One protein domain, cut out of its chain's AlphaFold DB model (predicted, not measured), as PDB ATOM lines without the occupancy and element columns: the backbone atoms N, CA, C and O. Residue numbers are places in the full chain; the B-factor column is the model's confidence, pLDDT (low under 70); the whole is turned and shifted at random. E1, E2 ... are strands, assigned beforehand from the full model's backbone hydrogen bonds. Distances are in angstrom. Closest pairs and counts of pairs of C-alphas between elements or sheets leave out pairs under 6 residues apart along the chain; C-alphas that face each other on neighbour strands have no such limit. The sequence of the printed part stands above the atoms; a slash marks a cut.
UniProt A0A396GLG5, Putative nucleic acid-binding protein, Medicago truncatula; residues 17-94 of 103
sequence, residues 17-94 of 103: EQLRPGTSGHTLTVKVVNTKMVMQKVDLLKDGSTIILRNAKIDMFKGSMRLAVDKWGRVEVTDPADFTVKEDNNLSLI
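AT A GLANCE: This is residues 17 to 94 of the 103 residues of the protein "Putative nucleic acid-binding protein" of Medicago truncatula (UniProt A0A396GLG5). One small sheet of three long, sharply bent strands, E1, E2 and E3, makes an arched, strongly twisted wall, with a long loop, residues 32 to 49, between E1 and E2. From the end of E3, the tail of residues 78 to 94 swings in a wide arc back toward the first printed residue. The printed part has 78 residues, no named helix and three named strands, E1, E2 and E3 along the chain, in that order across the sheet and antiparallel. The class is all strand, with 34 of the 78 residues in named elements; the whole is compact, with a radius of gyration of the C-alphas of 12.4 A, and spans 31 by 30 by 22 A.

IN THESE COORDINATES: E1, residues 24 to 31, begins at C-alpha 24 (-34.164, -3.516, -2.832), is 19.7 A long and bends by 58 degrees at residue 27. E2, residues 50 to 61, is 24.4 A long and bends by 89 degrees at residue 55. E3, residues 64 to 77, is 26.0 A long, bends by 100 degrees at residue 72 and ends at C-alpha 77 (-51.799, -1.496, -13.214).

HOW THE PARTS SIT: E1, E2 and E3 form a meander, each strand the antiparallel neighbour of the one before. E1 and E2 are a hairpin with 126 degrees between their directions; N 28 and O 53 are within hydrogen-bond range at 2.9 A. E2 and E3 are a hairpin at 145 degrees, with N 59 and O 66 within hydrogen-bond range at 2.8 A. E1 and E3 are the edge strands.

THE WHOLE: The C-alphas farthest apart, of Lys 62 and Asp 79, are 33.6 A apart; those of Glu 17 and Ile 94 are 11.5 A apart. The link E1 to E2 is long and the link E2 to E3 tight. The printed part has no cut. Mean pLDDT of the printed part is 78.4, and residues 35 to 44 are under 70.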
ATOM      1  N   GLU A  17     -34.204 -12.299 -14.129       76.69
ATOM      2  CA  GLU A  17     -32.908 -13.007 -14.110       76.69
ATOM      3  C   GLU A  17     -31.750 -12.269 -13.409       76.69
ATOM      4  O   GLU A  17     -30.751 -12.885 -13.055       76.69
ATOM      5  N   GLN A  18     -31.861 -10.953 -13.215       75.31
ATOM      6  CA  GLN A  18     -30.829 -10.122 -12.588       75.31
ATOM      7  C   GLN A  18     -31.097  -9.866 -11.098       75.31
ATOM      8  O   GLN A  18     -30.310  -9.180 -10.441       75.31
ATOM      9  N   LEU A  19     -32.201 -10.389 -10.554       81.06
ATOM     10  CA  LEU A  19     -32.558 -10.215  -9.151       81.06
ATOM     11  C   LEU A  19     -31.626 -11.034  -8.257       81.06
ATOM     12  O   LEU A  19     -31.366 -12.210  -8.507       81.06
ATOM     13  N   ARG A  20     -31.131 -10.398  -7.193       79.56
ATOM     14  CA  ARG A  20     -30.248 -11.025  -6.204       79.56
ATOM     15  C   ARG A  20     -30.872 -10.988  -4.810       79.56
ATOM     16  O   ARG A  20     -31.556 -10.008  -4.486       79.56
ATOM     17  N   PRO A  21     -30.592 -11.990  -3.962       80.94
ATOM     18  CA  PRO A  21     -30.970 -11.953  -2.558       80.94
ATOM     19  C   PRO A  21     -30.546 -10.660  -1.853       80.94
ATOM     20  O   PRO A  21     -29.459 -10.147  -2.103       80.94
ATOM     21  N   GLY A  22     -31.408 -10.125  -0.983       80.00
ATOM     22  CA  GLY A  22     -31.099  -8.950  -0.156       80.00
ATOM     23  C   GLY A  22     -31.084  -7.604  -0.892       80.00
ATOM     24  O   GLY A  22     -30.761  -6.586  -0.287       80.00
ATOM     25  N   THR A  23     -31.449  -7.566  -2.178       84.44
ATOM     26  CA  THR A  23     -31.519  -6.317  -2.952       84.44
ATOM     27  C   THR A  23     -32.905  -5.662  -2.883       84.44
ATOM     28  O   THR A  23     -33.936  -6.334  -2.806       84.44
ATOM     29  N   SER A  24     -32.942  -4.328  -2.915       85.19
ATOM     30  CA  SER A  24     -34.164  -3.516  -2.832       85.19
ATOM     31  C   SER A  24     -34.149  -2.362  -3.838       85.19
ATOM     32  O   SER A  24     -33.115  -2.054  -4.428       85.19
ATOM     33  N   GLY A  25     -35.309  -1.735  -4.059       84.25
ATOM     34  CA  GLY A  25     -35.444  -0.595  -4.975       84.25
ATOM     35  C   GLY A  25     -35.707  -0.975  -6.433       84.25
ATOM     36  O   GLY A  25     -35.605  -0.129  -7.322       84.25
ATOM     37  N   HIS A  26     -36.072  -2.228  -6.701       85.06
ATOM     38  CA  HIS A  26     -36.302  -2.707  -8.059       85.06
ATOM     39  C   HIS A  26     -37.578  -2.125  -8.645       85.06
ATOM     40  O   HIS A  26     -38.618  -2.056  -7.987       85.06
ATOM     41  N   THR A  27     -37.494  -1.721  -9.909       85.94
ATOM     42  CA  THR A  27     -38.661  -1.355 -10.709       85.94
ATOM     43  C   THR A  27     -38.807  -2.372 -11.827       85.94
ATOM     44  O   THR A  27     -37.905  -2.517 -12.653       85.94
ATOM     45  N   LEU A  28     -39.918  -3.105 -11.817       86.12
ATOM     46  CA  LEU A  28     -40.164  -4.251 -12.690       86.12
ATOM     47  C   LEU A  28     -41.575  -4.155 -13.265       86.12
ATOM     48  O   LEU A  28     -42.521  -3.876 -12.528       86.12
ATOM     49  N   THR A  29     -41.724  -4.461 -14.549       86.25
ATOM     50  CA  THR A  29     -43.031  -4.776 -15.133       86.25
ATOM     51  C   THR A  29     -43.206  -6.283 -15.065       86.25
ATOM     52  O   THR A  29     -42.379  -7.027 -15.592       86.25
ATOM     53  N   VAL A  30     -44.253  -6.742 -14.389       85.00
ATOM     54  CA  VAL A  30     -44.544  -8.165 -14.217       85.00
ATOM     55  C   VAL A  30     -45.935  -8.461 -14.749       85.00
ATOM     56  O   VAL A  30     -46.867  -7.677 -14.581       85.00
ATOM     57  N   LYS A  31     -46.071  -9.611 -15.398       85.88
ATOM     58  CA  LYS A  31     -47.365 -10.137 -15.809       85.88
ATOM     59  C   LYS A  31     -47.726 -11.283 -14.880       85.88
ATOM     60  O   LYS A  31     -46.918 -12.173 -14.614       85.88
ATOM     61  N   VAL A  32     -48.918 -11.185 -14.322       82.31
ATOM     62  CA  VAL A  32     -49.406 -12.073 -13.281       82.31
ATOM     63  C   VAL A  32     -49.813 -13.397 -13.922       82.31
ATOM     64  O   VAL A  32     -50.753 -13.442 -14.707       82.31
ATOM     65  N   VAL A  33     -49.088 -14.470 -13.607       79.94
ATOM     66  CA  VAL A  33     -49.393 -15.825 -14.105       79.94
ATOM     67  C   VAL A  33     -50.336 -16.556 -13.150       79.94
ATOM     68  O   VAL A  33     -51.309 -17.164 -13.576       79.94
ATOM     69  N   ASN A  34     -50.077 -16.466 -11.844       72.69
ATOM     70  CA  ASN A  34     -50.887 -17.101 -10.811       72.69
ATOM     71  C   ASN A  34     -50.904 -16.221  -9.555       72.69
ATOM     72  O   ASN A  34     -49.856 -15.717  -9.138       72.69
ATOM     73  N   THR A  35     -52.076 -16.045  -8.941       66.50
ATOM     74  CA  THR A  35     -52.216 -15.357  -7.657       66.50
ATOM     75  C   THR A  35     -52.754 -16.267  -6.570       66.50
ATOM     76  O   THR A  35     -53.874 -16.768  -6.618       66.50
ATOM     77  N   LYS A  36     -51.960 -16.416  -5.507       65.38
ATOM     78  CA  LYS A  36     -52.431 -16.980  -4.245       65.38
ATOM     79  C   LYS A  36     -52.967 -15.842  -3.380       65.38
ATOM     80  O   LYS A  36     -52.243 -14.895  -3.084       65.38
ATOM     81  N   MET A  37     -54.238 -15.920  -2.995       56.19
ATOM     82  CA  MET A  37     -54.909 -14.897  -2.190       56.19
ATOM     83  C   MET A  37     -54.295 -14.827  -0.788       56.19
ATOM     84  O   MET A  37     -54.357 -15.809  -0.050       56.19
ATOM     85  N   VAL A  38     -53.708 -13.684  -0.412       54.12
ATOM     86  CA  VAL A  38     -53.180 -13.499   0.956       54.12
ATOM     87  C   VAL A  38     -53.695 -12.232   1.656       54.12
ATOM     88  O   VAL A  38     -53.750 -12.253   2.876       54.12
ATOM     89  N   MET A  39     -54.154 -11.171   0.966       46.47
ATOM     90  CA  MET A  39     -54.932 -10.059   1.574       46.47
ATOM     91  C   MET A  39     -55.407  -9.016   0.540       46.47
ATOM     92  O   MET A  39     -54.776  -8.872  -0.502       46.47
ATOM     93  N   GLN A  40     -56.482  -8.284   0.890       55.91
ATOM     94  CA  GLN A  40     -57.276  -7.189   0.260       55.91
ATOM     95  C   GLN A  40     -56.819  -6.423  -1.012       55.91
ATOM     96  O   GLN A  40     -57.645  -5.736  -1.599       55.91
ATOM     97  N   LYS A  41     -55.575  -6.506  -1.493       56.34
ATOM     98  CA  LYS A  41     -55.116  -5.839  -2.736       56.34
ATOM     99  C   LYS A  41     -55.328  -6.675  -4.014       56.34
ATOM    100  O   LYS A  41     -54.760  -6.356  -5.056       56.34
ATOM    101  N   VAL A  42     -56.109  -7.753  -3.933       55.81
ATOM    102  CA  VAL A  42     -56.199  -8.800  -4.970       55.81
ATOM    103  C   VAL A  42     -56.987  -8.365  -6.208       55.81
ATOM    104  O   VAL A  42     -56.723  -8.883  -7.286       55.81
ATOM    105  N   ASP A  43     -57.875  -7.372  -6.111       62.25
ATOM    106  CA  ASP A  43     -58.685  -6.945  -7.266       62.25
ATOM    107  C   ASP A  43     -57.844  -6.430  -8.446       62.25
ATOM    108  O   ASP A  43     -58.263  -6.521  -9.599       62.25
ATOM    109  N   LEU A  44     -56.631  -5.943  -8.160       65.19
ATOM    110  CA  LEU A  44     -55.667  -5.441  -9.144       65.19
ATOM    111  C   LEU A  44     -54.794  -6.554  -9.757       65.19
ATOM    112  O   LEU A  44     -54.107  -6.319 -10.746       65.19
ATOM    113  N   LEU A  45     -54.779  -7.746  -9.154       71.06
ATOM    114  CA  LEU A  45     -53.843  -8.834  -9.447       71.06
ATOM    115  C   LEU A  45     -54.585 -10.044 -10.028       71.06
ATOM    116  O   LEU A  45     -54.530 -11.150  -9.488       71.06
ATOM    117  N   LYS A  46     -55.307  -9.827 -11.127       72.88
ATOM    118  CA  LYS A  46     -55.937 -10.925 -11.870       72.88
ATOM    119  C   LYS A  46     -54.907 -11.639 -12.739       72.88
ATOM    120  O   LYS A  46     -53.914 -11.043 -13.161       72.88
ATOM    121  N   ASP A  47     -55.151 -12.912 -13.006       78.88
ATOM    122  CA  ASP A  47     -54.402 -13.685 -13.988       78.88
ATOM    123  C   ASP A  47     -54.358 -12.968 -15.349       78.88
ATOM    124  O   ASP A  47     -55.296 -12.304 -15.783       78.88
ATOM    125  N   GLY A  48     -53.190 -12.995 -15.986       78.12
ATOM    126  CA  GLY A  48     -52.930 -12.290 -17.240       78.12
ATOM    127  C   GLY A  48     -52.762 -10.768 -17.122       78.12
ATOM    128  O   GLY A  48     -52.346 -10.147 -18.102       78.12
ATOM    129  N   SER A  49     -53.010 -10.162 -15.955       82.75
ATOM    130  CA  SER A  49     -52.867  -8.710 -15.765       82.75
ATOM    131  C   SER A  49     -51.399  -8.292 -15.758       82.75
ATOM    132  O   SER A  49     -50.548  -8.970 -15.177       82.75
ATOM    133  N   THR A  50     -51.096  -7.154 -16.385       85.81
ATOM    134  CA  THR A  50     -49.752  -6.564 -16.370       85.81
ATOM    135  C   THR A  50     -49.710  -5.435 -15.350       85.81
ATOM    136  O   THR A  50     -50.541  -4.530 -15.360       85.81
ATOM    137  N   ILE A  51     -48.739  -5.498 -14.447       87.38
ATOM    138  CA  ILE A  51     -48.554  -4.510 -13.388       87.38
ATOM    139  C   ILE A  51     -47.100  -4.050 -13.357       87.38
ATOM    140  O   ILE A  51     -46.173  -4.798 -13.667       87.38
ATOM    141  N   ILE A  52     -46.893  -2.816 -12.929       87.69
ATOM    142  CA  ILE A  52     -45.587  -2.239 -12.656       87.69
ATOM    143  C   ILE A  52     -45.422  -2.182 -11.143       87.69
ATOM    144  O   ILE A  52     -46.216  -1.574 -10.425       87.69
ATOM    145  N   LEU A  53     -44.365  -2.819 -10.656       87.12
ATOM    146  CA  LEU A  53     -43.946  -2.766  -9.265       87.12
ATOM    147  C   LEU A  53     -42.780  -1.789  -9.166       87.12
ATOM    148  O   LEU A  53     -41.742  -1.992  -9.793       87.12
ATOM    149  N   ARG A  54     -42.954  -0.721  -8.386       87.81
ATOM    150  CA  ARG A  54     -41.925   0.288  -8.113       87.81
ATOM    151  C   ARG A  54     -41.415   0.144  -6.693       87.81
ATOM    152  O   ARG A  54     -42.213  -0.005  -5.766       87.81
ATOM    153  N   ASN A  55     -40.099   0.275  -6.533       86.81
ATOM    154  CA  ASN A  55     -39.413   0.128  -5.250       86.81
ATOM    155  C   ASN A  55     -39.728  -1.226  -4.580       86.81
ATOM    156  O   ASN A  55     -39.965  -1.317  -3.377       86.81
ATOM    157  N   ALA A  56     -39.769  -2.283  -5.389       86.94
ATOM    158  CA  ALA A  56     -39.905  -3.642  -4.901       86.94
ATOM    159  C   ALA A  56     -38.584  -4.118  -4.280       86.94
ATOM    160  O   ALA A  56     -37.490  -3.704  -4.676       86.94
ATOM    161  N   LYS A  57     -38.684  -5.007  -3.299       86.62
ATOM    162  CA  LYS A  57     -37.554  -5.640  -2.627       86.62
ATOM    163  C   LYS A  57     -37.621  -7.149  -2.758       86.62
ATOM    164  O   LYS A  57     -38.705  -7.718  -2.882       86.62
ATOM    165  N   ILE A  58     -36.459  -7.782  -2.708       87.19
ATOM    166  CA  ILE A  58     -36.354  -9.229  -2.622       87.19
ATOM    167  C   ILE A  58     -36.296  -9.616  -1.152       87.19
ATOM    168  O   ILE A  58     -35.344  -9.290  -0.448       87.19
ATOM    169  N   ASP A  59     -37.343 -10.291  -0.701       83.62
ATOM    170  CA  ASP A  59     -37.433 -10.892   0.619       83.62
ATOM    171  C   ASP A  59     -36.998 -12.360   0.553       83.62
ATOM    172  O   ASP A  59     -37.303 -13.061  -0.415       83.62
ATOM    173  N   MET A  60     -36.276 -12.829   1.567       81.81
ATOM    174  CA  MET A  60     -35.924 -14.245   1.694       81.81
ATOM    175  C   MET A  60     -36.988 -14.942   2.530       81.81
ATOM    176  O   MET A  60     -37.217 -14.579   3.681       81.81
ATOM    177  N   PHE A  61     -37.605 -15.986   1.988       78.62
ATOM    178  CA  PHE A  61     -38.554 -16.808   2.722       78.62
ATOM    179  C   PHE A  61     -38.187 -18.282   2.599       78.62
ATOM    180  O   PHE A  61     -38.326 -18.865   1.528       78.62
ATOM    181  N   LYS A  62     -37.773 -18.893   3.718       80.69
ATOM    182  CA  LYS A  62     -37.414 -20.322   3.806       80.69
ATOM    183  C   LYS A  62     -36.430 -20.775   2.709       80.69
ATOM    184  O   LYS A  62     -36.647 -21.805   2.092       80.69
ATOM    185  N   GLY A  63     -35.390 -19.982   2.444       76.75
ATOM    186  CA  GLY A  63     -34.394 -20.279   1.404       76.75
ATOM    187  C   GLY A  63     -34.786 -19.825  -0.006       76.75
ATOM    188  O   GLY A  63     -33.931 -19.773  -0.877       76.75
ATOM    189  N   SER A  64     -36.031 -19.411  -0.244       75.25
ATOM    190  CA  SER A  64     -36.481 -18.939  -1.558       75.25
ATOM    191  C   SER A  64     -36.614 -17.423  -1.615       75.25
ATOM    192  O   SER A  64     -37.048 -16.777  -0.657       75.25
ATOM    193  N   MET A  65     -36.324 -16.844  -2.778       82.69
ATOM    194  CA  MET A  65     -36.558 -15.422  -3.012       82.69
ATOM    195  C   MET A  65     -38.033 -15.142  -3.260       82.69
ATOM    196  O   MET A  65     -38.708 -15.873  -3.984       82.69
ATOM    197  N   ARG A  66     -38.532 -14.037  -2.712       84.62
ATOM    198  CA  ARG A  66     -39.861 -13.509  -3.005       84.62
ATOM    199  C   ARG A  66     -39.775 -12.031  -3.319       84.62
ATOM    200  O   ARG A  66     -39.142 -11.266  -2.599       84.62
ATOM    201  N   LEU A  67     -40.456 -11.616  -4.378       85.00
ATOM    202  CA  LEU A  67     -40.631 -10.203  -4.669       85.00
ATOM    203  C   LEU A  67     -41.719  -9.634  -3.751       85.00
ATOM    204  O   LEU A  67     -42.857 -10.101  -3.764       85.00
ATOM    205  N   ALA A  68     -41.374  -8.623  -2.964       83.19
ATOM    206  CA  ALA A  68     -42.275  -7.951  -2.040       83.19
ATOM    207  C   ALA A  68     -42.281  -6.443  -2.299       83.19
ATOM    208  O   ALA A  68     -41.267  -5.849  -2.661       83.19
ATOM    209  N   VAL A  69     -43.422  -5.799  -2.073       84.50
ATOM    210  CA  VAL A  69     -43.557  -4.339  -2.118       84.50
ATOM    211  C   VAL A  69     -43.902  -3.865  -0.712       84.50
ATOM    212  O   VAL A  69     -44.869  -4.345  -0.121       84.50
ATOM    213  N   ASP A  70     -43.084  -2.977  -0.151       80.38
ATOM    214  CA  ASP A  70     -43.272  -2.456   1.204       80.38
ATOM    215  C   ASP A  70     -44.091  -1.150   1.224       80.38
ATOM    216  O   ASP A  70     -44.724  -0.779   0.236       80.38
ATOM    217  N   LYS A  71     -44.107  -0.447   2.365       77.88
ATOM    218  CA  LYS A  71     -44.873   0.797   2.563       77.88
ATOM    219  C   LYS A  71     -44.429   1.957   1.658       77.88
ATOM    220  O   LYS A  71     -45.185   2.913   1.515       77.88
ATOM    221  N   TRP A  72     -43.232   1.886   1.076       80.94
ATOM    222  CA  TRP A  72     -42.673   2.911   0.191       80.94
ATOM    223  C   TRP A  72     -42.815   2.546  -1.287       80.94
ATOM    224  O   TRP A  72     -42.671   3.405  -2.157       80.94
ATOM    225  N   GLY A  73     -43.088   1.276  -1.580       82.44
ATOM    226  CA  GLY A  73     -43.313   0.806  -2.934       82.44
ATOM    227  C   GLY A  73     -44.719   1.070  -3.460       82.44
ATOM    228  O   GLY A  73     -45.685   1.235  -2.714       82.44
ATOM    229  N   ARG A  74     -44.829   1.122  -4.790       83.94
ATOM    230  CA  ARG A  74     -46.097   1.316  -5.504       83.94
ATOM    231  C   ARG A  74     -46.364   0.154  -6.443       83.94
ATOM    232  O   ARG A  74     -45.441  -0.404  -7.031       83.94
ATOM    233  N   VAL A  75     -47.643  -0.166  -6.583       84.81
ATOM    234  CA  VAL A  75     -48.161  -1.120  -7.563       84.81
ATOM    235  C   VAL A  75     -49.070  -0.332  -8.493       84.81
ATOM    236  O   VAL A  75     -50.036   0.272  -8.032       84.81
ATOM    237  N   GLU A  76     -48.729  -0.301  -9.773       85.12
ATOM    238  CA  GLU A  76     -49.487   0.387 -10.819       85.12
ATOM    239  C   GLU A  76     -49.984  -0.666 -11.809       85.12
ATOM    240  O   GLU A  76     -49.199  -1.477 -12.290       85.12
ATOM    241  N   VAL A  77     -51.281  -0.683 -12.104       84.19
ATOM    242  CA  VAL A  77     -51.799  -1.496 -13.214       84.19
ATOM    243  C   VAL A  77     -51.504  -0.741 -14.504       84.19
ATOM    244  O   VAL A  77     -51.666   0.476 -14.558       84.19
ATOM    245  N   THR A  78     -51.036  -1.453 -15.520       85.31
ATOM    246  CA  THR A  78     -50.702  -0.872 -16.821       85.31
ATOM    247  C   THR A  78     -51.356  -1.683 -17.930       85.31
ATOM    248  O   THR A  78     -51.887  -2.771 -17.686       85.31
ATOM    249  N   ASP A  79     -51.337  -1.138 -19.140       84.50
ATOM    250  CA  ASP A  79     -51.830  -1.830 -20.319       84.50
ATOM    251  C   ASP A  79     -51.092  -3.167 -20.517       84.50
ATOM    252  O   ASP A  79     -49.930  -3.312 -20.110       84.50
ATOM    253  N   PRO A  80     -51.752  -4.175 -21.114       81.88
ATOM    254  CA  PRO A  80     -51.134  -5.466 -21.368       81.88
ATOM    255  C   PRO A  80     -49.852  -5.285 -22.176       81.88
ATOM    256  O   PRO A  80     -49.880  -4.760 -23.285       81.88
ATOM    257  N   ALA A  81     -48.726  -5.719 -21.623       78.94
ATOM    258  CA  ALA A  81     -47.467  -5.641 -22.340       78.94
ATOM    259  C   ALA A  81     -47.304  -6.843 -23.285       78.94
ATOM    260  O   ALA A  81     -47.571  -7.985 -22.900       78.94
ATOM    261  N   ASP A  82     -46.796  -6.588 -24.493       80.31
ATOM    262  CA  ASP A  82     -46.507  -7.582 -25.540       80.31
ATOM    263  C   ASP A  82     -45.250  -8.425 -25.248       80.31
ATOM    264  O   ASP A  82     -44.379  -8.613 -26.098       80.31
ATOM    265  N   PHE A  83     -45.110  -8.932 -24.022       80.06
ATOM    266  CA  PHE A  83     -44.077  -9.909 -23.692       80.06
ATOM    267  C   PHE A  83     -44.681 -11.178 -23.095       80.06
ATOM    268  O   PHE A  83     -45.595 -11.155 -22.266       80.06
ATOM    269  N   THR A  84     -44.125 -12.313 -23.504       81.06
ATOM    270  CA  THR A  84     -44.454 -13.613 -22.924       81.06
ATOM    271  C   THR A  84     -43.637 -13.806 -21.652       81.06
ATOM    272  O   THR A  84     -42.410 -13.663 -21.662       81.06
ATOM    273  N   VAL A  85     -44.311 -14.115 -20.543       82.94
ATOM    274  CA  VAL A  85     -43.637 -14.466 -19.289       82.94
ATOM    275  C   VAL A  85     -42.900 -15.781 -19.500       82.94
ATOM    276  O   VAL A  85     -43.490 -16.759 -19.943       82.94
ATOM    277  N   LYS A  86     -41.606 -15.801 -19.186       82.44
ATOM    278  CA  LYS A  86     -40.816 -17.034 -19.183       82.44
ATOM    279  C   LYS A  86     -41.053 -17.775 -17.873       82.44
ATOM    280  O   LYS A  86     -40.334 -17.543 -16.904       82.44
ATOM    281  N   GLU A  87     -42.068 -18.628 -17.849       78.56
ATOM    282  CA  GLU A  87     -42.434 -19.424 -16.669       78.56
ATOM    283  C   GLU A  87     -41.319 -20.393 -16.241       78.56
ATOM    284  O   GLU A  87     -41.174 -20.668 -15.052       78.56
ATOM    285  N   ASP A  88     -40.463 -20.810 -17.181       76.19
ATOM    286  CA  ASP A  88     -39.301 -21.671 -16.921       76.19
ATOM    287  C   ASP A  88     -38.253 -21.012 -16.005       76.19
ATOM    288  O   ASP A  88     -37.491 -21.696 -15.325       76.19
ATOM    289  N   ASN A  89     -38.196 -19.674 -15.968       74.06
ATOM    290  CA  ASN A  89     -37.206 -18.926 -15.192       74.06
ATOM    291  C   ASN A  89     -37.789 -18.436 -13.859       74.06
ATOM    292  O   ASN A  89     -37.924 -17.233 -13.610       74.06
ATOM    293  N   ASN A  90     -38.158 -19.384 -13.000       76.38
ATOM    294  CA  ASN A  90     -38.746 -19.084 -11.703       76.38
ATOM    295  C   ASN A  90     -37.690 -19.035 -10.588       76.38
ATOM    296  O   ASN A  90     -37.413 -20.028  -9.916       76.38
ATOM    297  N   LEU A  91     -37.163 -17.836 -10.323       72.25
ATOM    298  CA  LEU A  91     -36.209 -17.596  -9.230       72.25
ATOM    299  C   LEU A  91     -36.769 -17.868  -7.823       72.25
ATOM    300  O   LEU A  91     -36.000 -17.944  -6.869       72.25
ATOM    301  N   SER A  92     -38.089 -18.018  -7.679       70.31
ATOM    302  CA  SER A  92     -38.707 -18.383  -6.398       70.31
ATOM    303  C   SER A  92     -38.616 -19.885  -6.110       70.31
ATOM    304  O   SER A  92     -38.858 -20.287  -4.978       70.31
ATOM    305  N   LEU A  93     -38.304 -20.715  -7.115       73.19
ATOM    306  CA  LEU A  93     -38.028 -22.146  -6.935       73.19
ATOM    307  C   LEU A  93     -36.559 -22.417  -6.613       73.19
ATOM    308  O   LEU A  93     -36.219 -23.515  -6.189       73.19
ATOM    309  N   ILE A  94     -35.692 -21.426  -6.823       75.38
ATOM    310  CA  ILE A  94     -34.280 -21.551  -6.500       75.38
ATOM    311  C   ILE A  94     -34.131 -21.399  -4.989       75.38
ATOM    312  O   ILE A  94     -34.457 -20.354  -4.417       75.38
TER     313      ILE A  94